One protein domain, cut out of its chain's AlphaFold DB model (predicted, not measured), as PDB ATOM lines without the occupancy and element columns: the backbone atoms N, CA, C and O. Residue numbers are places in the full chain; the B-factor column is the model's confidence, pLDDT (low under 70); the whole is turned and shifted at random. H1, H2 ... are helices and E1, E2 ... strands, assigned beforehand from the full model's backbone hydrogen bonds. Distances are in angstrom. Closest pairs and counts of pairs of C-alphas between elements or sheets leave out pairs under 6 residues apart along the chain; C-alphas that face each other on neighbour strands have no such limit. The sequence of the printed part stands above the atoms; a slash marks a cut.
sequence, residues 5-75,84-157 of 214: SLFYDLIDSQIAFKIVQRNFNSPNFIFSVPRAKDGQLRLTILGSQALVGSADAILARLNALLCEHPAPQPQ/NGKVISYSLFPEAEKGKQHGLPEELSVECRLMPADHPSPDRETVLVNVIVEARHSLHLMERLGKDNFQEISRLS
ATOM      1  N   SER A   5      52.368 -20.025  43.183       89.06
ATOM      2  CA  SER A   5      52.470 -21.274  43.951       89.06
ATOM      3  C   SER A   5      51.777 -22.445  43.251       89.06
ATOM      4  O   SER A   5      52.424 -23.437  42.937       89.06
ATOM      5  N   LEU A   6      50.499 -22.286  42.890       90.62
ATOM      6  CA  LEU A   6      49.744 -23.309  42.158       90.62
ATOM      7  C   LEU A   6      50.407 -23.681  40.824       90.62
ATOM      8  O   LEU A   6      50.434 -24.850  40.448       90.62
ATOM      9  N   PHE A   7      50.908 -22.691  40.084       93.69
ATOM     10  CA  PHE A   7      51.565 -22.933  38.804       93.69
ATOM     11  C   PHE A   7      52.849 -23.750  38.978       93.69
ATOM     12  O   PHE A   7      52.980 -24.791  38.336       93.69
ATOM     13  N   TYR A   8      53.769 -23.320  39.845       92.00
ATOM     14  CA  TYR A   8      55.035 -24.030  40.048       92.00
ATOM     15  C   TYR A   8      54.833 -25.399  40.692       92.00
ATOM     16  O   TYR A   8      55.496 -26.336  40.263       92.00
ATOM     17  N   ASP A   9      53.854 -25.571  41.587       90.31
ATOM     18  CA  ASP A   9      53.510 -26.887  42.140       90.31
ATOM     19  C   ASP A   9      53.183 -27.900  41.024       90.31
ATOM     20  O   ASP A   9      53.624 -29.051  41.073       90.31
ATOM     21  N   LEU A  10      52.455 -27.480  39.978       91.75
ATOM     22  CA  LEU A  10      52.157 -28.325  38.814       91.75
ATOM     23  C   LEU A  10      53.411 -28.617  37.976       91.75
ATOM     24  O   LEU A  10      53.595 -29.753  37.529       91.75
ATOM     25  N   ILE A  11      54.272 -27.615  37.762       92.12
ATOM     26  CA  ILE A  11      55.504 -27.768  36.974       92.12
ATOM     27  C   ILE A  11      56.498 -28.692  37.677       92.12
ATOM     28  O   ILE A  11      56.984 -29.647  37.066       92.12
ATOM     29  N   ASP A  12      56.764 -28.443  38.955       90.19
ATOM     30  CA  ASP A  12      57.699 -29.205  39.780       90.19
ATOM     31  C   ASP A  12      57.236 -30.658  39.925       90.19
ATOM     32  O   ASP A  12      58.038 -31.589  39.837       90.19
ATOM     33  N   SER A  13      55.920 -30.868  40.014       88.38
ATOM     34  CA  SER A  13      55.305 -32.199  40.036       88.38
ATOM     35  C   SER A  13      55.249 -32.887  38.664       88.38
ATOM     36  O   SER A  13      54.738 -34.004  38.562       88.38
ATOM     37  N   GLN A  14      55.751 -32.255  37.595       90.25
ATOM     38  CA  GLN A  14      55.700 -32.769  36.219       90.25
ATOM     39  C   GLN A  14      54.273 -33.121  35.765       90.25
ATOM     40  O   GLN A  14      54.025 -34.125  35.084       90.25
ATOM     41  N   ILE A  15      53.312 -32.277  36.135       91.12
ATOM     42  CA  ILE A  15      51.905 -32.420  35.778       91.12
ATOM     43  C   ILE A  15      51.631 -31.547  34.554       91.12
ATOM     44  O   ILE A  15      51.844 -30.338  34.568       91.12
ATOM     45  N   ALA A  16      51.157 -32.167  33.470       94.31
ATOM     46  CA  ALA A  16      50.586 -31.404  32.362       94.31
ATOM     47  C   ALA A  16      49.238 -30.838  32.807       94.31
ATOM     48  O   ALA A  16      48.582 -31.429  33.656       94.31
ATOM     49  N   PHE A  17      48.787 -29.724  32.245       94.94
ATOM     50  CA  PHE A  17      47.471 -29.196  32.588       94.94
ATOM     51  C   PHE A  17      46.842 -28.412  31.445       94.94
ATOM     52  O   PHE A  17      47.506 -27.938  30.515       94.94
ATOM     53  N   LYS A  18      45.523 -28.264  31.539       94.81
ATOM     54  CA  LYS A  18      44.719 -27.431  30.650       94.81
ATOM     55  C   LYS A  18      44.018 -26.348  31.441       94.81
ATOM     56  O   LYS A  18      43.564 -26.585  32.552       94.81
ATOM     57  N   ILE A  19      43.887 -25.177  30.839       93.62
ATOM     58  CA  ILE A  19      43.051 -24.097  31.347       93.62
ATOM     59  C   ILE A  19      41.938 -23.861  30.340       93.62
ATOM     60  O   ILE A  19      42.200 -23.683  29.149       93.62
ATOM     61  N   VAL A  20      40.701 -23.866  30.826       91.38
ATOM     62  CA  VAL A  20      39.505 -23.601  30.032       91.38
ATOM     63  C   VAL A  20      38.836 -22.353  30.575       91.38
ATOM     64  O   VAL A  20      38.283 -22.350  31.675       91.38
ATOM     65  N   GLN A  21      38.855 -21.294  29.779       88.00
ATOM     66  CA  GLN A  21      38.100 -20.081  30.045       88.00
ATOM     67  C   GLN A  21      36.814 -20.138  29.222       88.00
ATOM     68  O   GLN A  21      36.836 -20.037  27.991       88.00
ATOM     69  N   ARG A  22      35.691 -20.380  29.908       80.50
ATOM     70  CA  ARG A  22      34.384 -20.488  29.255       80.50
ATOM     71  C   ARG A  22      33.875 -19.105  28.877       80.50
ATOM     72  O   ARG A  22      33.879 -18.195  29.703       80.50
ATOM     73  N   ASN A  23      33.388 -18.976  27.650       68.94
ATOM     74  CA  ASN A  23      32.668 -17.793  27.205       68.94
ATOM     75  C   ASN A  23      31.303 -18.235  26.677       68.94
ATOM     76  O   ASN A  23      31.220 -19.089  25.803       68.94
ATOM     77  N   PHE A  24      30.223 -17.675  27.221       60.53
ATOM     78  CA  PHE A  24      28.862 -18.073  26.852       60.53
ATOM     79  C   PHE A  24      28.498 -17.696  25.407       60.53
ATOM     80  O   PHE A  24      27.620 -18.322  24.824       60.53
ATOM     81  N   ASN A  25      29.201 -16.717  24.822       60.38
ATOM     82  CA  ASN A  25      28.899 -16.161  23.499       60.38
ATOM     83  C   ASN A  25      30.035 -16.342  22.473       60.38
ATOM     84  O   ASN A  25      29.973 -15.781  21.380       60.38
ATOM     85  N   SER A  26      31.096 -17.084  22.804       60.97
ATOM     86  CA  SER A  26      32.230 -17.336  21.905       60.97
ATOM     87  C   SER A  26      32.783 -18.744  22.139       60.97
ATOM     88  O   SER A  26      32.464 -19.351  23.160       60.97
ATOM     89  N   PRO A  27      33.622 -19.300  21.243       66.56
ATOM     90  CA  PRO A  27      34.328 -20.536  21.557       66.56
ATOM     91  C   PRO A  27      35.101 -20.385  22.873       66.56
ATOM     92  O   PRO A  27      35.648 -19.319  23.165       66.56
ATOM     93  N   ASN A  28      35.129 -21.462  23.658       78.81
ATOM     94  CA  ASN A  28      35.942 -21.535  24.866       78.81
ATOM     95  C   ASN A  28      37.414 -21.344  24.497       78.81
ATOM     96  O   ASN A  28      37.902 -21.957  23.543       78.81
ATOM     97  N   PHE A  29      38.134 -20.560  25.293       86.25
ATOM     98  CA  PHE A  29      39.581 -20.474  25.155       86.25
ATOM     99  C   PHE A  29      40.211 -21.626  25.926       86.25
ATOM    100  O   PHE A  29      39.977 -21.789  27.125       86.25
ATOM    101  N   ILE A  30      40.977 -22.450  25.211       90.75
ATOM    102  CA  ILE A  30      41.664 -23.609  25.773       90.75
ATOM    103  C   ILE A  30      43.163 -23.397  25.626       90.75
ATOM    104  O   ILE A  30      43.697 -23.321  24.516       90.75
ATOM    105  N   PHE A  31      43.828 -23.350  26.772       93.38
ATOM    106  CA  PHE A  31      45.272 -23.266  26.894       93.38
ATOM    107  C   PHE A  31      45.782 -24.608  27.406       93.38
ATOM    108  O   PHE A  31      45.271 -25.129  28.393       93.38
ATOM    109  N   SER A  32      46.756 -25.203  26.728       94.94
ATOM    110  CA  SER A  32      47.350 -26.484  27.121       94.94
ATOM    111  C   SER A  32      48.834 -26.308  27.395       94.94
ATOM    112  O   SER A  32      49.564 -25.797  26.541       94.94
ATOM    113  N   VAL A  33      49.269 -26.765  28.565       95.69
ATOM    114  CA  VAL A  33      50.665 -26.754  29.000       95.69
ATOM    115  C   VAL A  33      51.081 -28.203  29.271       95.69
ATOM    116  O   VAL A  33      50.784 -28.743  30.336       95.69
ATOM    117  N   PRO A  34      51.703 -28.895  28.298       93.31
ATOM    118  CA  PRO A  34      52.381 -30.160  28.547       93.31
ATOM    119  C   PRO A  34      53.486 -30.031  29.602       93.31
ATOM    120  O   PRO A  34      53.945 -28.939  29.932       93.31
ATOM    121  N   ARG A  35      53.948 -31.195  30.070       93.00
ATOM    122  CA  ARG A  35      55.078 -31.325  30.998       93.00
ATOM    123  C   ARG A  35      56.312 -30.598  30.474       93.00
ATOM    124  O   ARG A  35      56.548 -30.564  29.261       93.00
ATOM    125  N   ALA A  36      57.100 -30.071  31.404       90.56
ATOM    126  CA  ALA A  36      58.368 -29.448  31.079       90.56
ATOM    127  C   ALA A  36      59.294 -30.442  30.377       90.56
ATOM    128  O   ALA A  36      59.358 -31.622  30.720       90.56
ATOM    129  N   LYS A  37      60.024 -29.947  29.382       91.12
ATOM    130  CA  LYS A  37      61.049 -30.710  28.682       91.12
ATOM    131  C   LYS A  37      62.274 -29.828  28.516       91.12
ATOM    132  O   LYS A  37      62.151 -28.699  28.056       91.12
ATOM    133  N   ASP A  38      63.434 -30.339  28.920       89.88
ATOM    134  CA  ASP A  38      64.718 -29.637  28.804       89.88
ATOM    135  C   ASP A  38      64.696 -28.231  29.451       89.88
ATOM    136  O   ASP A  38      65.245 -27.268  28.923       89.88
ATOM    137  N   GLY A  39      63.998 -28.097  30.589       85.31
ATOM    138  CA  GLY A  39      63.842 -26.827  31.315       85.31
ATOM    139  C   GLY A  39      62.887 -25.820  30.663       85.31
ATOM    140  O   GLY A  39      62.762 -24.696  31.148       85.31
ATOM    141  N   GLN A  40      62.203 -26.202  29.583       93.56
ATOM    142  CA  GLN A  40      61.256 -25.355  28.868       93.56
ATOM    143  C   GLN A  40      59.828 -25.878  28.981       93.56
ATOM    144  O   GLN A  40      59.564 -27.083  29.015       93.56
ATOM    145  N   LEU A  41      58.892 -24.938  28.984       95.38
ATOM    146  CA  LEU A  41      57.468 -25.187  28.871       95.38
ATOM    147  C   LEU A  41      56.989 -24.791  27.480       95.38
ATOM    148  O   LEU A  41      57.454 -23.819  26.885       95.38
ATOM    149  N   ARG A  42      56.010 -25.540  26.979       95.19
ATOM    150  CA  ARG A  42      55.303 -25.229  25.741       95.19
ATOM    151  C   ARG A  42      53.870 -24.852  26.083       95.19
ATOM    152  O   ARG A  42      53.160 -25.656  26.663       95.19
ATOM    153  N   LEU A  43      53.426 -23.673  25.678       95.56
ATOM    154  CA  LEU A  43      52.035 -23.241  25.745       95.56
ATOM    155  C   LEU A  43      51.394 -23.406  24.372       95.56
ATOM    156  O   LEU A  43      51.841 -22.814  23.390       95.56
ATOM    157  N   THR A  44      50.328 -24.195  24.300       93.75
ATOM    158  CA  THR A  44      49.510 -24.333  23.092       93.75
ATOM    159  C   THR A  44      48.166 -23.660  23.313       93.75
ATOM    160  O   THR A  44      47.480 -23.949  24.291       93.75
ATOM    161  N   ILE A  45      47.791 -22.777  22.393       89.50
ATOM    162  CA  ILE A  45      46.489 -22.111  22.364       89.50
ATOM    163  C   ILE A  45      45.738 -22.704  21.179       89.50
ATOM    164  O   ILE A  45      46.286 -22.760  20.074       89.50
ATOM    165  N   LEU A  46      44.515 -23.186  21.393       79.62
ATOM    166  CA  LEU A  46      43.733 -23.781  20.311       79.62
ATOM    167  C   LEU A  46      43.580 -22.776  19.152       79.62
ATOM    168  O   LEU A  46      43.068 -21.678  19.345       79.62
ATOM    169  N   GLY A  47      44.047 -23.145  17.956       73.50
ATOM    170  CA  GLY A  47      43.984 -22.290  16.764       73.50
ATOM    171  C   GLY A  47      45.105 -21.250  16.623       73.50
ATOM    172  O   GLY A  47      45.028 -20.423  15.723       73.50
ATOM    173  N   SER A  48      46.148 -21.272  17.464       82.19
ATOM    174  CA  SER A  48      47.326 -20.392  17.328       82.19
ATOM    175  C   SER A  48      48.649 -21.164  17.378       82.19
ATOM    176  O   SER A  48      48.698 -22.343  17.733       82.19
ATOM    177  N   GLN A  49      49.747 -20.489  17.026       83.69
ATOM    178  CA  GLN A  49      51.093 -21.052  17.138       83.69
ATOM    179  C   GLN A  49      51.460 -21.301  18.608       83.69
ATOM    180  O   GLN A  49      51.169 -20.489  19.486       83.69
ATOM    181  N   ALA A  50      52.116 -22.434  18.870       89.31
ATOM    182  CA  ALA A  50      52.603 -22.750  20.203       89.31
ATOM    183  C   ALA A  50      53.780 -21.841  20.588       89.31
ATOM    184  O   ALA A  50      54.693 -21.626  19.791       89.31
ATOM    185  N   LEU A  51      53.769 -21.362  21.828       93.56
ATOM    186  CA  LEU A  51      54.861 -20.614  22.440       93.56
ATOM    187  C   LEU A  51      55.727 -21.577  23.256       93.56
ATOM    188  O   LEU A  51      55.195 -22.453  23.935       93.56
ATOM    189  N   VAL A  52      57.046 -21.412  23.217       95.25
ATOM    190  CA  VAL A  52      57.990 -22.175  24.046       95.25
ATOM    191  C   VAL A  52      58.847 -21.191  24.832       95.25
ATOM    192  O   VAL A  52      59.307 -20.201  24.266       95.25
ATOM    193  N   GLY A  53      59.041 -21.433  26.126       94.19
ATOM    194  CA  GLY A  53      59.801 -20.531  26.987       94.19
ATOM    195  C   GLY A  53      60.026 -21.073  28.394       94.19
ATOM    196  O   GLY A  53      59.686 -22.217  28.697       94.19
ATOM    197  N   SER A  54      60.611 -20.239  29.253       94.19
ATOM    198  CA  SER A  54      60.742 -20.530  30.683       94.19
ATOM    199  C   SER A  54      59.377 -20.564  31.376       94.19
ATOM    200  O   SER A  54      58.381 -20.054  30.853       94.19
ATOM    201  N   ALA A  55      59.347 -21.135  32.582       91.88
ATOM    202  CA  ALA A  55      58.167 -21.154  33.440       91.88
ATOM    203  C   ALA A  55      57.553 -19.752  33.614       91.88
ATOM    204  O   ALA A  55      56.371 -19.557  33.337       91.88
ATOM    205  N   ASP A  56      58.385 -18.766  33.947       91.00
ATOM    206  CA  ASP A  56      57.973 -17.380  34.190       91.00
ATOM    207  C   ASP A  56      57.362 -16.732  32.941       91.00
ATOM    208  O   ASP A  56      56.320 -16.080  33.013       91.00
ATOM    209  N   ALA A  57      57.975 -16.949  31.770       91.50
ATOM    210  CA  ALA A  57      57.487 -16.399  30.507       91.50
ATOM    211  C   ALA A  57      56.124 -16.993  30.117       91.50
ATOM    212  O   ALA A  57      55.240 -16.279  29.634       91.50
ATOM    213  N   ILE A  58      55.937 -18.296  30.349       94.44
ATOM    214  CA  ILE A  58      54.670 -18.981  30.087       94.44
ATOM    215  C   ILE A  58      53.594 -18.542  31.081       94.44
ATOM    216  O   ILE A  58      52.465 -18.289  30.658       94.44
ATOM    217  N   LEU A  59      53.930 -18.378  32.363       93.12
ATOM    218  CA  LEU A  59      53.010 -17.866  33.379       93.12
ATOM    219  C   LEU A  59      52.552 -16.437  33.060       93.12
ATOM    220  O   LEU A  59      51.349 -16.174  33.033       93.12
ATOM    221  N   ALA A  60      53.485 -15.529  32.755       90.25
ATOM    222  CA  ALA A  60      53.168 -14.156  32.365       90.25
ATOM    223  C   ALA A  60      52.262 -14.125  31.124       90.25
ATOM    224  O   ALA A  60      51.239 -13.438  31.105       90.25
ATOM    225  N   ARG A  61      52.571 -14.943  30.107       91.25
ATOM    226  CA  ARG A  61      51.743 -15.032  28.900       91.25
ATOM    227  C   ARG A  61      50.344 -15.580  29.184       91.25
ATOM    228  O   ARG A  61      49.380 -15.033  28.658       91.25
ATOM    229  N   LEU A  62      50.218 -16.638  29.984       91.62
ATOM    230  CA  LEU A  62      48.919 -17.191  30.383       91.62
ATOM    231  C   LEU A  62      48.070 -16.141  31.100       91.62
ATOM    232  O   LEU A  62      46.895 -15.970  30.783       91.62
ATOM    233  N   ASN A  63      48.675 -15.412  32.032       90.62
ATOM    234  CA  ASN A  63      48.013 -14.356  32.782       90.62
ATOM    235  C   ASN A  63      47.529 -13.212  31.879       90.62
ATOM    236  O   ASN A  63      46.377 -12.794  32.010       90.62
ATOM    237  N   ALA A  64      48.345 -12.784  30.910       87.94
ATOM    238  CA  ALA A  64      47.947 -11.808  29.896       87.94
ATOM    239  C   ALA A  64      46.753 -12.298  29.056       87.94
ATOM    240  O   ALA A  64      45.750 -11.595  28.937       87.94
ATOM    241  N   LEU A  65      46.816 -13.530  28.539       87.94
ATOM    242  CA  LEU A  65      45.755 -14.119  27.708       87.94
ATOM    243  C   LEU A  65      44.426 -14.250  28.467       87.94
ATOM    244  O   LEU A  65      43.368 -13.923  27.934       87.94
ATOM    245  N   LEU A  66      44.474 -14.667  29.734       86.81
ATOM    246  CA  LEU A  66      43.289 -14.740  30.595       86.81
ATOM    247  C   LEU A  66      42.678 -13.356  30.852       86.81
ATOM    248  O   LEU A  66      41.463 -13.232  31.035       86.81
ATOM    249  N   CYS A  67      43.508 -12.310  30.866       80.38
ATOM    250  CA  CYS A  67      43.061 -10.929  30.955       80.38
ATOM    251  C   CYS A  67      42.486 -10.402  29.635       80.38
ATOM    252  O   CYS A  67      41.589  -9.570  29.691       80.38
ATOM    253  N   GLU A  68      42.930 -10.835  28.461       78.69
ATOM    254  CA  GLU A  68      42.390 -10.340  27.182       78.69
ATOM    255  C   GLU A  68      40.910 -10.714  26.971       78.69
ATOM    256  O   GLU A  68      40.174  -9.975  26.315       78.69
ATOM    257  N   HIS A  69      40.437 -11.793  27.603       66.25
ATOM    258  CA  HIS A  69      39.087 -12.331  27.404       66.25
ATOM    259  C   HIS A  69      38.293 -12.476  28.716       66.25
ATOM    260  O   HIS A  69      37.984 -13.595  29.122       66.25
ATOM    261  N   PRO A  70      37.942 -11.380  29.421       62.31
ATOM    262  CA  PRO A  70      37.129 -11.491  30.632       62.31
ATOM    263  C   PRO A  70      35.788 -12.168  30.335       62.31
ATOM    264  O   PRO A  70      35.137 -11.865  29.334       62.31
ATOM    265  N   ALA A  71      35.361 -13.068  31.223       55.34
ATOM    266  CA  ALA A  71      34.029 -13.649  31.136       55.34
ATOM    267  C   ALA A  71      32.983 -12.545  31.398       55.34
ATOM    268  O   ALA A  71      33.151 -11.773  32.348       55.34
ATOM    269  N   PRO A  72      31.912 -12.439  30.589       50.12
ATOM    270  CA  PRO A  72      30.824 -11.518  30.889       50.12
ATOM    271  C   PRO A  72      30.173 -11.910  32.224       50.12
ATOM    272  O   PRO A  72      29.809 -13.068  32.429       50.12
ATOM    273  N   GLN A  73      30.037 -10.945  33.138       50.81
ATOM    274  CA  GLN A  73      29.315 -11.152  34.394       50.81
ATOM    275  C   GLN A  73      27.831 -11.436  34.105       50.81
ATOM    276  O   GLN A  73      27.226 -10.727  33.294       50.81
ATOM    277  N   PRO A  74      27.193 -12.405  34.789       43.06
ATOM    278  CA  PRO A  74      25.740 -12.447  34.830       43.06
ATOM    279  C   PRO A  74      25.225 -11.149  35.469       43.06
ATOM    280  O   PRO A  74      25.572 -10.811  36.601       43.06
ATOM    281  N   GLN A  75      24.368 -10.425  34.743       41.59
ATOM    282  CA  GLN A  75      23.800  -9.129  35.152       41.59
ATOM    283  C   GLN A  75      22.954  -9.198  36.442       41.59
ATOM    284  O   GLN A  75      22.570  -8.165  36.985       41.59
ATOM    285  N   ASN A  84      34.834  -0.574  37.865       49.94
ATOM    286  CA  ASN A  84      36.057  -0.934  37.137       49.94
ATOM    287  C   ASN A  84      36.725  -2.260  37.570       49.94
ATOM    288  O   ASN A  84      37.849  -2.535  37.155       49.94
ATOM    289  N   GLY A  85      36.101  -3.081  38.422       57.38
ATOM    290  CA  GLY A  85      36.732  -4.335  38.866       57.38
ATOM    291  C   GLY A  85      36.496  -5.458  37.868       57.38
ATOM    292  O   GLY A  85      35.360  -5.761  37.504       57.38
ATOM    293  N   LYS A  86      37.580  -6.084  37.415       73.94
ATOM    294  CA  LYS A  86      37.532  -7.144  36.408       73.94
ATOM    295  C   LYS A  86      37.489  -8.506  37.082       73.94
ATOM    296  O   LYS A  86      38.400  -8.850  37.835       73.94
ATOM    297  N   VAL A  87      36.457  -9.290  36.774       77.31
ATOM    298  CA  VAL A  87      36.378 -10.698  37.175       77.31
ATOM    299  C   VAL A  87      36.848 -11.577  36.022       77.31
ATOM    300  O   VAL A  87      36.451 -11.393  34.872       77.31
ATOM    301  N   ILE A  88      37.729 -12.521  36.332       82.12
ATOM    302  CA  ILE A  88      38.245 -13.508  35.388       82.12
ATOM    303  C   ILE A  88      38.028 -14.879  36.014       82.12
ATOM    304  O   ILE A  88      38.603 -15.167  37.063       82.12
ATOM    305  N   SER A  89      37.249 -15.723  35.345       86.62
ATOM    306  CA  SER A  89      36.940 -17.074  35.814       86.62
ATOM    307  C   SER A  89      37.373 -18.106  34.783       86.62
ATOM    308  O   SER A  89      37.146 -17.927  33.584       86.62
ATOM    309  N   TYR A  90      38.007 -19.178  35.243       90.62
ATOM    310  CA  TYR A  90      38.431 -20.297  34.408       90.62
ATOM    311  C   TYR A  90      38.558 -21.572  35.239       90.62
ATOM    312  O   TYR A  90      38.678 -21.531  36.463       90.62
ATOM    313  N   SER A  91      38.576 -22.702  34.549       92.44
ATOM    314  CA  SER A  91      38.817 -24.015  35.139       92.44
ATOM    315  C   SER A  91      40.214 -24.501  34.768       92.44
ATOM    316  O   SER A  91      40.630 -24.352  33.616       92.44
ATOM    317  N   LEU A  92      40.935 -25.085  35.723       94.00
ATOM    318  CA  LEU A  92      42.224 -25.741  35.515       94.00
ATOM    319  C   LEU A  92      42.050 -27.252  35.685       94.00
ATOM    320  O   LEU A  92      41.523 -27.708  36.694       94.00
ATOM    321  N   PHE A  93      42.515 -28.017  34.702       93.56
ATOM    322  CA  PHE A  93      42.422 -29.473  34.644       93.56
ATOM    323  C   PHE A  93      43.834 -30.066  34.656       93.56
ATOM    324  O   PHE A  93      44.518 -30.019  33.627       93.56
ATOM    325  N   PRO A  94      44.300 -30.584  35.801       92.06
ATOM    326  CA  PRO A  94      45.550 -31.320  35.884       92.06
ATOM    327  C   PRO A  94      45.447 -32.649  35.125       92.06
ATOM    328  O   PRO A  94      44.476 -33.391  35.240       92.06
ATOM    329  N   GLU A  95      46.480 -32.981  34.364       90.31
ATOM    330  CA  GLU A  95      46.593 -34.215  33.598       90.31
ATOM    331  C   GLU A  95      47.695 -35.087  34.198       90.31
ATOM    332  O   GLU A  95      48.894 -34.942  33.919       90.31
ATOM    333  N   ALA A  96      47.262 -36.030  35.031       77.62
ATOM    334  CA  ALA A  96      48.131 -37.053  35.585       77.62
ATOM    335  C   ALA A  96      48.813 -37.874  34.480       77.62
ATOM    336  O   ALA A  96      48.331 -38.003  33.349       77.62
ATOM    337  N   GLU A  97      49.948 -38.482  34.812       77.75
ATOM    338  CA  GLU A  97      50.489 -39.547  33.973       77.75
ATOM    339  C   GLU A  97      49.542 -40.757  34.023       77.75
ATOM    340  O   GLU A  97      48.900 -41.016  35.047       77.75
ATOM    341  N   LYS A  98      49.423 -41.501  32.914       69.75
ATOM    342  CA  LYS A  98      48.559 -42.690  32.864       69.75
ATOM    343  C   LYS A  98      48.928 -43.644  34.007       69.75
ATOM    344  O   LYS A  98      50.076 -44.060  34.115       69.75
ATOM    345  N   GLY A  99      47.949 -43.979  34.848       65.31
ATOM    346  CA  GLY A  99      48.135 -44.861  36.008       65.31
ATOM    347  C   GLY A  99      48.597 -44.176  37.303       65.31
ATOM    348  O   GLY A  99      48.795 -44.873  38.290       65.31
ATOM    349  N   LYS A 100      48.740 -42.840  37.340       67.50
ATOM    350  CA  LYS A 100      49.152 -42.067  38.533       67.50
ATOM    351  C   LYS A 100      48.139 -40.985  38.944       67.50
ATOM    352  O   LYS A 100      48.522 -39.920  39.410       67.50
ATOM    353  N   GLN A 101      46.840 -41.232  38.763       64.88
ATOM    354  CA  GLN A 101      45.780 -40.258  39.088       64.88
ATOM    355  C   GLN A 101      45.494 -40.087  40.590       64.88
ATOM    356  O   GLN A 101      44.672 -39.253  40.958       64.88
ATOM    357  N   HIS A 102      46.130 -40.861  41.472       63.06
ATOM    358  CA  HIS A 102      45.792 -40.837  42.894       63.06
ATOM    359  C   HIS A 102      46.061 -39.461  43.522       63.06
ATOM    360  O   HIS A 102      47.203 -39.021  43.603       63.06
ATOM    361  N   GLY A 103      44.993 -38.812  43.994       70.38
ATOM    362  CA  GLY A 103      45.058 -37.575  44.778       70.38
ATOM    363  C   GLY A 103      45.102 -36.273  43.976       70.38
ATOM    364  O   GLY A 103      45.183 -35.214  44.596       70.38
ATOM    365  N   LEU A 104      45.035 -36.315  42.639       79.94
ATOM    366  CA  LEU A 104      44.902 -35.099  41.831       79.94
ATOM    367  C   LEU A 104      43.426 -34.736  41.645       79.94
ATOM    368  O   LEU A 104      42.644 -35.610  41.268       79.94
ATOM    369  N   PRO A 105      43.038 -33.469  41.870       83.50
ATOM    370  CA  PRO A 105      41.673 -33.038  41.612       83.50
ATOM    371  C   PRO A 105      41.372 -33.102  40.113       83.50
ATOM    372  O   PRO A 105      42.222 -32.763  39.287       83.50
ATOM    373  N   GLU A 106      40.149 -33.500  39.764       86.81
ATOM    374  CA  GLU A 106      39.696 -33.532  38.366       86.81
ATOM    375  C   GLU A 106      39.606 -32.120  37.769       86.81
ATOM    376  O   GLU A 106      39.939 -31.907  36.603       86.81
ATOM    377  N   GLU A 107      39.194 -31.145  38.581       91.12
ATOM    378  CA  GLU A 107      39.019 -29.750  38.195       91.12
ATOM    379  C   GLU A 107      39.323 -28.827  39.381       91.12
ATOM    380  O   GLU A 107      38.882 -29.061  40.509       91.12
ATOM    381  N   LEU A 108      40.046 -27.741  39.114       91.56
ATOM    382  CA  LEU A 108      40.163 -26.600  40.012       91.56
ATOM    383  C   LEU A 108      39.417 -25.426  39.385       91.56
ATOM    384  O   LEU A 108      39.754 -24.983  38.284       91.56
ATOM    385  N   SER A 109      38.424 -24.894  40.089       89.75
ATOM    386  CA  SER A 109      37.739 -23.669  39.673       89.75
ATOM    387  C   SER A 109      38.506 -22.463  40.195       89.75
ATOM    388  O   SER A 109      38.760 -22.363  41.394       89.75
ATOM    389  N   VAL A 110      38.877 -21.540  39.313       89.38
ATOM    390  CA  VAL A 110      39.614 -20.333  39.690       89.38
ATOM    391  C   VAL A 110      38.799 -19.101  39.343       89.38
ATOM    392  O   VAL A 110      38.388 -18.906  38.199       89.38
ATOM    393  N   GLU A 111      38.612 -18.238  40.333       86.69
ATOM    394  CA  GLU A 111      37.986 -16.935  40.176       86.69
ATOM    395  C   GLU A 111      38.947 -15.848  40.649       86.69
ATOM    396  O   GLU A 111      39.438 -15.855  41.775       86.69
ATOM    397  N   CYS A 112      39.230 -14.898  39.769       83.94
ATOM    398  CA  CYS A 112      40.159 -13.811  40.023       83.94
ATOM    399  C   CYS A 112      39.417 -12.495  39.963       83.94
ATOM    400  O   CYS A 112      38.642 -12.259  39.036       83.94
ATOM    401  N   ARG A 113      39.714 -11.615  40.909       79.81
ATOM    402  CA  ARG A 113      39.123 -10.289  40.995       79.81
ATOM    403  C   ARG A 113      40.215  -9.255  41.083       79.81
ATOM    404  O   ARG A 113      40.998  -9.243  42.031       79.81
ATOM    405  N   LEU A 114      40.258  -8.409  40.069       77.56
ATOM    406  CA  LEU A 114      41.141  -7.262  40.026       77.56
ATOM    407  C   LEU A 114      40.395  -6.107  40.684       77.56
ATOM    408  O   LEU A 114      39.358  -5.673  40.179       77.56
ATOM    409  N   MET A 115      40.902  -5.660  41.830       70.50
ATOM    410  CA  MET A 115      40.334  -4.541  42.570       70.50
ATOM    411  C   MET A 115      41.123  -3.279  42.208       70.50
ATOM    412  O   MET A 115      42.335  -3.253  42.438       70.50
ATOM    413  N   PRO A 116      40.479  -2.233  41.661       60.34
ATOM    414  CA  PRO A 116      41.155  -0.958  41.471       60.34
ATOM    415  C   PRO A 116      41.572  -0.401  42.839       60.34
ATOM    416  O   PRO A 116      40.825  -0.494  43.818       60.34
ATOM    417  N   ALA A 117      42.782   0.147  42.922       56.47
ATOM    418  CA  ALA A 117      43.244   0.826  44.125       56.47
ATOM    419  C   ALA A 117      42.458   2.137  44.330       56.47
ATOM    420  O   ALA A 117      42.120   2.815  43.359       56.47
ATOM    421  N   ASP A 118      42.189   2.518  45.588       50.53
ATOM    422  CA  ASP A 118      41.481   3.777  45.913       50.53
ATOM    423  C   ASP A 118      42.275   5.014  45.479       50.53
ATOM    424  O   ASP A 118      41.730   6.110  45.344       50.53
ATOM    425  N   HIS A 119      43.580   4.847  45.276       46.19
ATOM    426  CA  HIS A 119      44.444   5.815  44.623       46.19
ATOM    427  C   HIS A 119      44.997   5.159  43.361       46.19
ATOM    428  O   HIS A 119      45.598   4.087  43.471       46.19
ATOM    429  N   PRO A 120      44.811   5.760  42.175       47.41
ATOM    430  CA  PRO A 120      45.365   5.228  40.942       47.41
ATOM    431  C   PRO A 120      46.890   5.328  41.012       47.41
ATOM    432  O   PRO A 120      47.489   6.343  40.667       47.41
ATOM    433  N   SER A 121      47.529   4.267  41.492       51.09
ATOM    434  CA  SER A 121      48.916   3.994  41.163       51.09
ATOM    435  C   SER A 121      48.880   3.366  39.764       51.09
ATOM    436  O   SER A 121      48.275   2.304  39.609       51.09
ATOM    437  N   PRO A 122      49.471   4.002  38.739       53.88
ATOM    438  CA  PRO A 122      49.404   3.503  37.366       53.88
ATOM    439  C   PRO A 122      50.076   2.131  37.186       53.88
ATOM    440  O   PRO A 122      49.814   1.454  36.196       53.88
ATOM    441  N   ASP A 123      50.896   1.703  38.151       56.84
ATOM    442  CA  ASP A 123      51.786   0.552  37.992       56.84
ATOM    443  C   ASP A 123      51.410  -0.668  38.842       56.84
ATOM    444  O   ASP A 123      52.012  -1.731  38.664       56.84
ATOM    445  N   ARG A 124      50.454  -0.527  39.774       66.56
ATOM    446  CA  ARG A 124      50.122  -1.560  40.771       66.56
ATOM    447  C   ARG A 124      48.625  -1.713  40.979       66.56
ATOM    448  O   ARG A 124      47.956  -0.773  41.403       66.56
ATOM    449  N   GLU A 125      48.129  -2.925  40.752       74.19
ATOM    450  CA  GLU A 125      46.753  -3.319  41.064       74.19
ATOM    451  C   GLU A 125      46.758  -4.533  41.989       74.19
ATOM    452  O   GLU A 125      47.500  -5.493  41.771       74.19
ATOM    453  N   THR A 126      45.900  -4.526  43.007       76.25
ATOM    454  CA  THR A 126      45.714  -5.694  43.866       76.25
ATOM    455  C   THR A 126      44.762  -6.679  43.200       76.25
ATOM    456  O   THR A 126      43.644  -6.340  42.806       76.25
ATOM    457  N   VAL A 127      45.194  -7.931  43.109       80.31
ATOM    458  CA  VAL A 127      44.423  -9.030  42.537       80.31
ATOM    459  C   VAL A 127      44.187 -10.073  43.610       80.31
ATOM    460  O   VAL A 127      45.120 -10.619  44.189       80.31
ATOM    461  N   LEU A 128      42.923 -10.368  43.861       82.00
ATOM    462  CA  LEU A 128      42.529 -11.467  44.725       82.00
ATOM    463  C   LEU A 128      42.168 -12.662  43.863       82.00
ATOM    464  O   LEU A 128      41.350 -12.553  42.950       82.00
ATOM    465  N   VAL A 129      42.767 -13.805  44.160       84.38
ATOM    466  CA  VAL A 129      42.510 -15.052  43.449       84.38
ATOM    467  C   VAL A 129      41.970 -16.080  44.419       84.38
ATOM    468  O   VAL A 129      42.641 -16.468  45.371       84.38
ATOM    469  N   ASN A 130      40.746 -16.517  44.165       84.81
ATOM    470  CA  ASN A 130      40.081 -17.586  44.884       84.81
ATOM    471  C   ASN A 130      40.190 -18.865  44.049       84.81
ATOM    472  O   ASN A 130      39.686 -18.924  42.926       84.81
ATOM    473  N   VAL A 131      40.857 -19.879  44.590       85.56
ATOM    474  CA  VAL A 131      40.955 -21.212  43.989       85.56
ATOM    475  C   VAL A 131      40.066 -22.153  44.785       85.56
ATOM    476  O   VAL A 131      40.148 -22.207  46.011       85.56
ATOM    477  N   ILE A 132      39.210 -22.888  44.085       86.50
ATOM    478  CA  ILE A 132      38.234 -23.805  44.661       86.50
ATOM    479  C   ILE A 132      38.552 -25.214  44.176       86.50
ATOM    480  O   ILE A 132      38.550 -25.480  42.972       86.50
ATOM    481  N   VAL A 133      38.796 -26.115  45.123       84.69
ATOM    482  CA  VAL A 133      39.077 -27.534  44.881       84.69
ATOM    483  C   VAL A 133      38.167 -28.349  45.783       84.69
ATOM    484  O   VAL A 133      38.281 -28.239  46.999       84.69
ATOM    485  N   GLU A 134      37.242 -29.128  45.217       82.31
ATOM    486  CA  GLU A 134      36.308 -29.964  46.000       82.31
ATOM    487  C   GLU A 134      35.621 -29.182  47.147       82.31
ATOM    488  O   GLU A 134      35.605 -29.606  48.301       82.31
ATOM    489  N   ALA A 135      35.112 -27.981  46.841       73.56
ATOM    490  CA  ALA A 135      34.520 -27.024  47.791       73.56
ATOM    491  C   ALA A 135      35.471 -26.435  48.861       73.56
ATOM    492  O   ALA A 135      35.043 -25.649  49.707       73.56
ATOM    493  N   ARG A 136      36.771 -26.745  48.822       79.88
ATOM    494  CA  ARG A 136      37.794 -26.074  49.635       79.88
ATOM    495  C   ARG A 136      38.316 -24.849  48.909       79.88
ATOM    496  O   ARG A 136      38.701 -24.929  47.748       79.88
ATOM    497  N   HIS A 137      38.373 -23.736  49.625       80.62
ATOM    498  CA  HIS A 137      38.826 -22.457  49.096       80.62
ATOM    499  C   HIS A 137      40.256 -22.153  49.545       80.62
ATOM    500  O   HIS A 137      40.584 -22.289  50.726       80.62
ATOM    501  N   SER A 138      41.093 -21.672  48.632       84.38
ATOM    502  CA  SER A 138      42.319 -20.951  48.963       84.38
ATOM    503  C   SER A 138      42.290 -19.558  48.358       84.38
ATOM    504  O   SER A 138      41.964 -19.374  47.187       84.38
ATOM    505  N   LEU A 139      42.631 -18.567  49.179       84.06
ATOM    506  CA  LEU A 139      42.677 -17.173  48.771       84.06
ATOM    507  C   LEU A 139      44.130 -16.728  48.643       84.06
ATOM    508  O   LEU A 139      44.928 -16.890  49.567       84.06
ATOM    509  N   HIS A 140      44.458 -16.162  47.491       87.00
ATOM    510  CA  HIS A 140      45.782 -15.668  47.160       87.00
ATOM    511  C   HIS A 140      45.687 -14.171  46.876       87.00
ATOM    512  O   HIS A 140      44.867 -13.726  46.072       87.00
ATOM    513  N   LEU A 141      46.519 -13.398  47.563       84.06
ATOM    514  CA  LEU A 141      46.738 -11.988  47.300       84.06
ATOM    515  C   LEU A 141      47.900 -11.869  46.324       84.06
ATOM    516  O   LEU A 141      49.005 -12.342  46.598       84.06
ATOM    517  N   MET A 142      47.643 -11.226  45.198       86.88
ATOM    518  CA  MET A 142      48.626 -10.954  44.165       86.88
ATOM    519  C   MET A 142      48.649  -9.457  43.857       86.88
ATOM    520  O   MET A 142      47.673  -8.742  44.079       86.88
ATOM    521  N   GLU A 143      49.761  -8.985  43.318       83.81
ATOM    522  CA  GLU A 143      49.922  -7.633  42.797       83.81
ATOM    523  C   GLU A 143      50.268  -7.718  41.316       83.81
ATOM    524  O   GLU A 143      51.141  -8.483  40.903       83.81
ATOM    525  N   ARG A 144      49.553  -6.948  40.505       81.75
ATOM    526  CA  ARG A 144      49.906  -6.723  39.110       81.75
ATOM    527  C   ARG A 144      51.007  -5.675  39.054       81.75
ATOM    528  O   ARG A 144      50.824  -4.595  39.597       81.75
ATOM    529  N   LEU A 145      52.105  -5.982  38.374       78.50
ATOM    530  CA  LEU A 145      53.229  -5.082  38.130       78.50
ATOM    531  C   LEU A 145      53.265  -4.730  36.635       78.50
ATOM    532  O   LEU A 145      53.705  -5.522  35.797       78.50
ATOM    533  N   GLY A 146      52.783  -3.543  36.274       74.69
ATOM    534  CA  GLY A 146      52.645  -3.136  34.871       74.69
ATOM    535  C   GLY A 146      51.542  -3.902  34.122       74.69
ATOM    536  O   GLY A 146      50.503  -4.238  34.684       74.69
ATOM    537  N   LYS A 147      51.724  -4.159  32.817       71.62
ATOM    538  CA  LYS A 147      50.633  -4.689  31.978       71.62
ATOM    539  C   LYS A 147      50.348  -6.176  32.213       71.62
ATOM    540  O   LYS A 147      49.185  -6.535  32.353       71.62
ATOM    541  N   ASP A 148      51.362  -7.029  32.295       71.56
ATOM    542  CA  ASP A 148      51.156  -8.484  32.187       71.56
ATOM    543  C   ASP A 148      51.830  -9.300  33.300       71.56
ATOM    544  O   ASP A 148      51.645 -10.516  33.374       71.56
ATOM    545  N   ASN A 149      52.590  -8.653  34.187       79.38
ATOM    546  CA  ASN A 149      53.272  -9.350  35.271       79.38
ATOM    547  C   ASN A 149      52.410  -9.346  36.523       79.38
ATOM    548  O   ASN A 149      51.838  -8.324  36.897       79.38
ATOM    549  N   PHE A 150      52.355 -10.494  37.185       85.44
ATOM    550  CA  PHE A 150      51.645 -10.657  38.440       85.44
ATOM    551  C   PHE A 150      52.551 -11.388  39.411       85.44
ATOM    552  O   PHE A 150      53.148 -12.407  39.065       85.44
ATOM    553  N   GLN A 151      52.640 -10.855  40.617       83.38
ATOM    554  CA  GLN A 151      53.426 -11.411  41.697       83.38
ATOM    555  C   GLN A 151      52.488 -11.843  42.814       83.38
ATOM    556  O   GLN A 151      51.653 -11.066  43.270       83.38
ATOM    557  N   GLU A 152      52.615 -13.087  43.264       85.69
ATOM    558  CA  GLU A 152      51.940 -13.533  44.478       85.69
ATOM    559  C   GLU A 152      52.615 -12.912  45.708       85.69
ATOM    560  O   GLU A 152      53.827 -13.021  45.881       85.69
ATOM    561  N   ILE A 153      51.825 -12.243  46.550       82.19
ATOM    562  CA  ILE A 153      52.286 -11.618  47.796       82.19
ATOM    563  C   ILE A 153      52.080 -12.579  48.966       82.19
ATOM    564  O   ILE A 153      52.974 -12.765  49.788       82.19
ATOM    565  N   SER A 154      50.889 -13.172  49.073       77.94
ATOM    566  CA  SER A 154      50.552 -14.028  50.212       77.94
ATOM    567  C   SER A 154      49.351 -14.923  49.940       77.94
ATOM    568  O   SER A 154      48.365 -14.478  49.353       77.94
ATOM    569  N   ARG A 155      49.366 -16.135  50.497       81.00
ATOM    570  CA  ARG A 155      48.164 -16.958  50.673       81.00
ATOM    571  C   ARG A 155      47.516 -16.606  52.009       81.00
ATOM    572  O   ARG A 155      48.160 -16.708  53.049       81.00
ATOM    573  N   LEU A 156      46.256 -16.189  51.988       74.31
ATOM    574  CA  LEU A 156      45.561 -15.672  53.164       74.31
ATOM    575  C   LEU A 156      44.384 -16.566  53.549       74.31
ATOM    576  O   LEU A 156      43.663 -17.093  52.704       74.31
ATOM    577  N   SER A 157      44.163 -16.696  54.856       77.06
ATOM    578  CA  SER A 157      42.839 -17.040  55.371       77.06
ATOM    579  C   SER A 157      41.905 -15.845  55.144       77.06
ATOM    580  O   SER A 157      42.366 -14.708  55.280       77.06
TER     581      SER A 157
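This is residues 5 to 75 and 84 to 157 of the 214 residues of an uncharacterized protein of Rhizobium favelukesii (UniProt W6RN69). One sheet of nine strands is curled like part of a barrel round the helix H2, which lies in its hollow between strands E3 and E9. The short helix H1 is on the same face of the sheet, and residues 98 to 103, in the link from E5 to E6, stick out. The printed part has 145 residues, with two named helices and nine named strands in the order H1 E1 E2 E3 E4 H2 E5 E6 E7 E8 E9. The sheet runs E4 E3 E2 E1 E5 E6 E7 E8 E9, all antiparallel, and the class is mixed, helices and strands. The whole is compact, with a radius of gyration of the C-alphas of 15.4 A and spans of 50 by 34 by 34 A.

H1, residues 5 to 12, is on the sheet at a height of 4.6 A over it, over none of its strands. E1, residues 16 to 21, E2, residues 29 to 33, E3, residues 41 to 45, and E4, residues 51 to 53, form a meander, each strand the antiparallel neighbour of the one before. N 19 and O 31 are 2.8 A apart between E1 and E2, N 44 and O 32 2.9 A between E3 and E2, and N 43 and O 51 2.8 A between E4 and E3, each within hydrogen-bond range. E3 is staggered, pairing with E4 over residues 41 to 43 and with E2 over residues 44 to 45. H2, residues 55 to 68, is on the same face as H1, in two layers, helices on one face of a sheet. With residues 55 to 59 alone it only just touches H1, with 3 pairs of C-alphas within 8 A; the closest are those of Phe 7 and Leu 59, 7.6 A apart. The two helices run opposite ways at a steep tilt of 47 degrees. E5, residues 86 to 95, E6, residues 108 to 115, E7, residues 124 to 133, E8, residues 136 to 145, and E9, residues 149 to 156, form a second meander. Within hydrogen-bond range are N 20 and O 91 between E1 and E5, 2.8 A, N 90 and O 110 between E5 and E6, 3.0 A, N 111 and O 130 between E6 and E7, 2.9 A, N 129 and O 140 between E7 and E8, 2.8 A, and N 143 and O 151 between E8 and E9, 2.8 A. The sheet curls round H2: the closest C-alphas of H2 and E3 are those of Ala 55 and Leu 41, 6.1 A apart, and of H2 and E9 those of Ala 60 and Asn 149, 5.6 A apart. In H1 and H2 every O i to N i+4 pair is within hydrogen-bond range.

H1 begins at C-alpha 5, (52.470, -21.274, 43.951). H2 is 20.1 A long from C-alpha 55 at (58.167, -21.154, 33.440). E5 is 28.7 A long, E7 and E8 28.5 A each, and E9 ends at C-alpha 156, (45.561, -15.672, 53.164).

The C-alphas farthest apart are those of Gly 99 and His 119, 51.5 A. Residues 76 to 83 are not printed, and C-alphas 75 and 84 are 14.9 A apart across this cut. The link from E5 to E6 is long, 12 residues. The mean pLDDT of the printed part is 80.8, and it is under 70 in residues 23 to 27, 69 to 75, 84 to 85, 98 to 102 and 116 to 124.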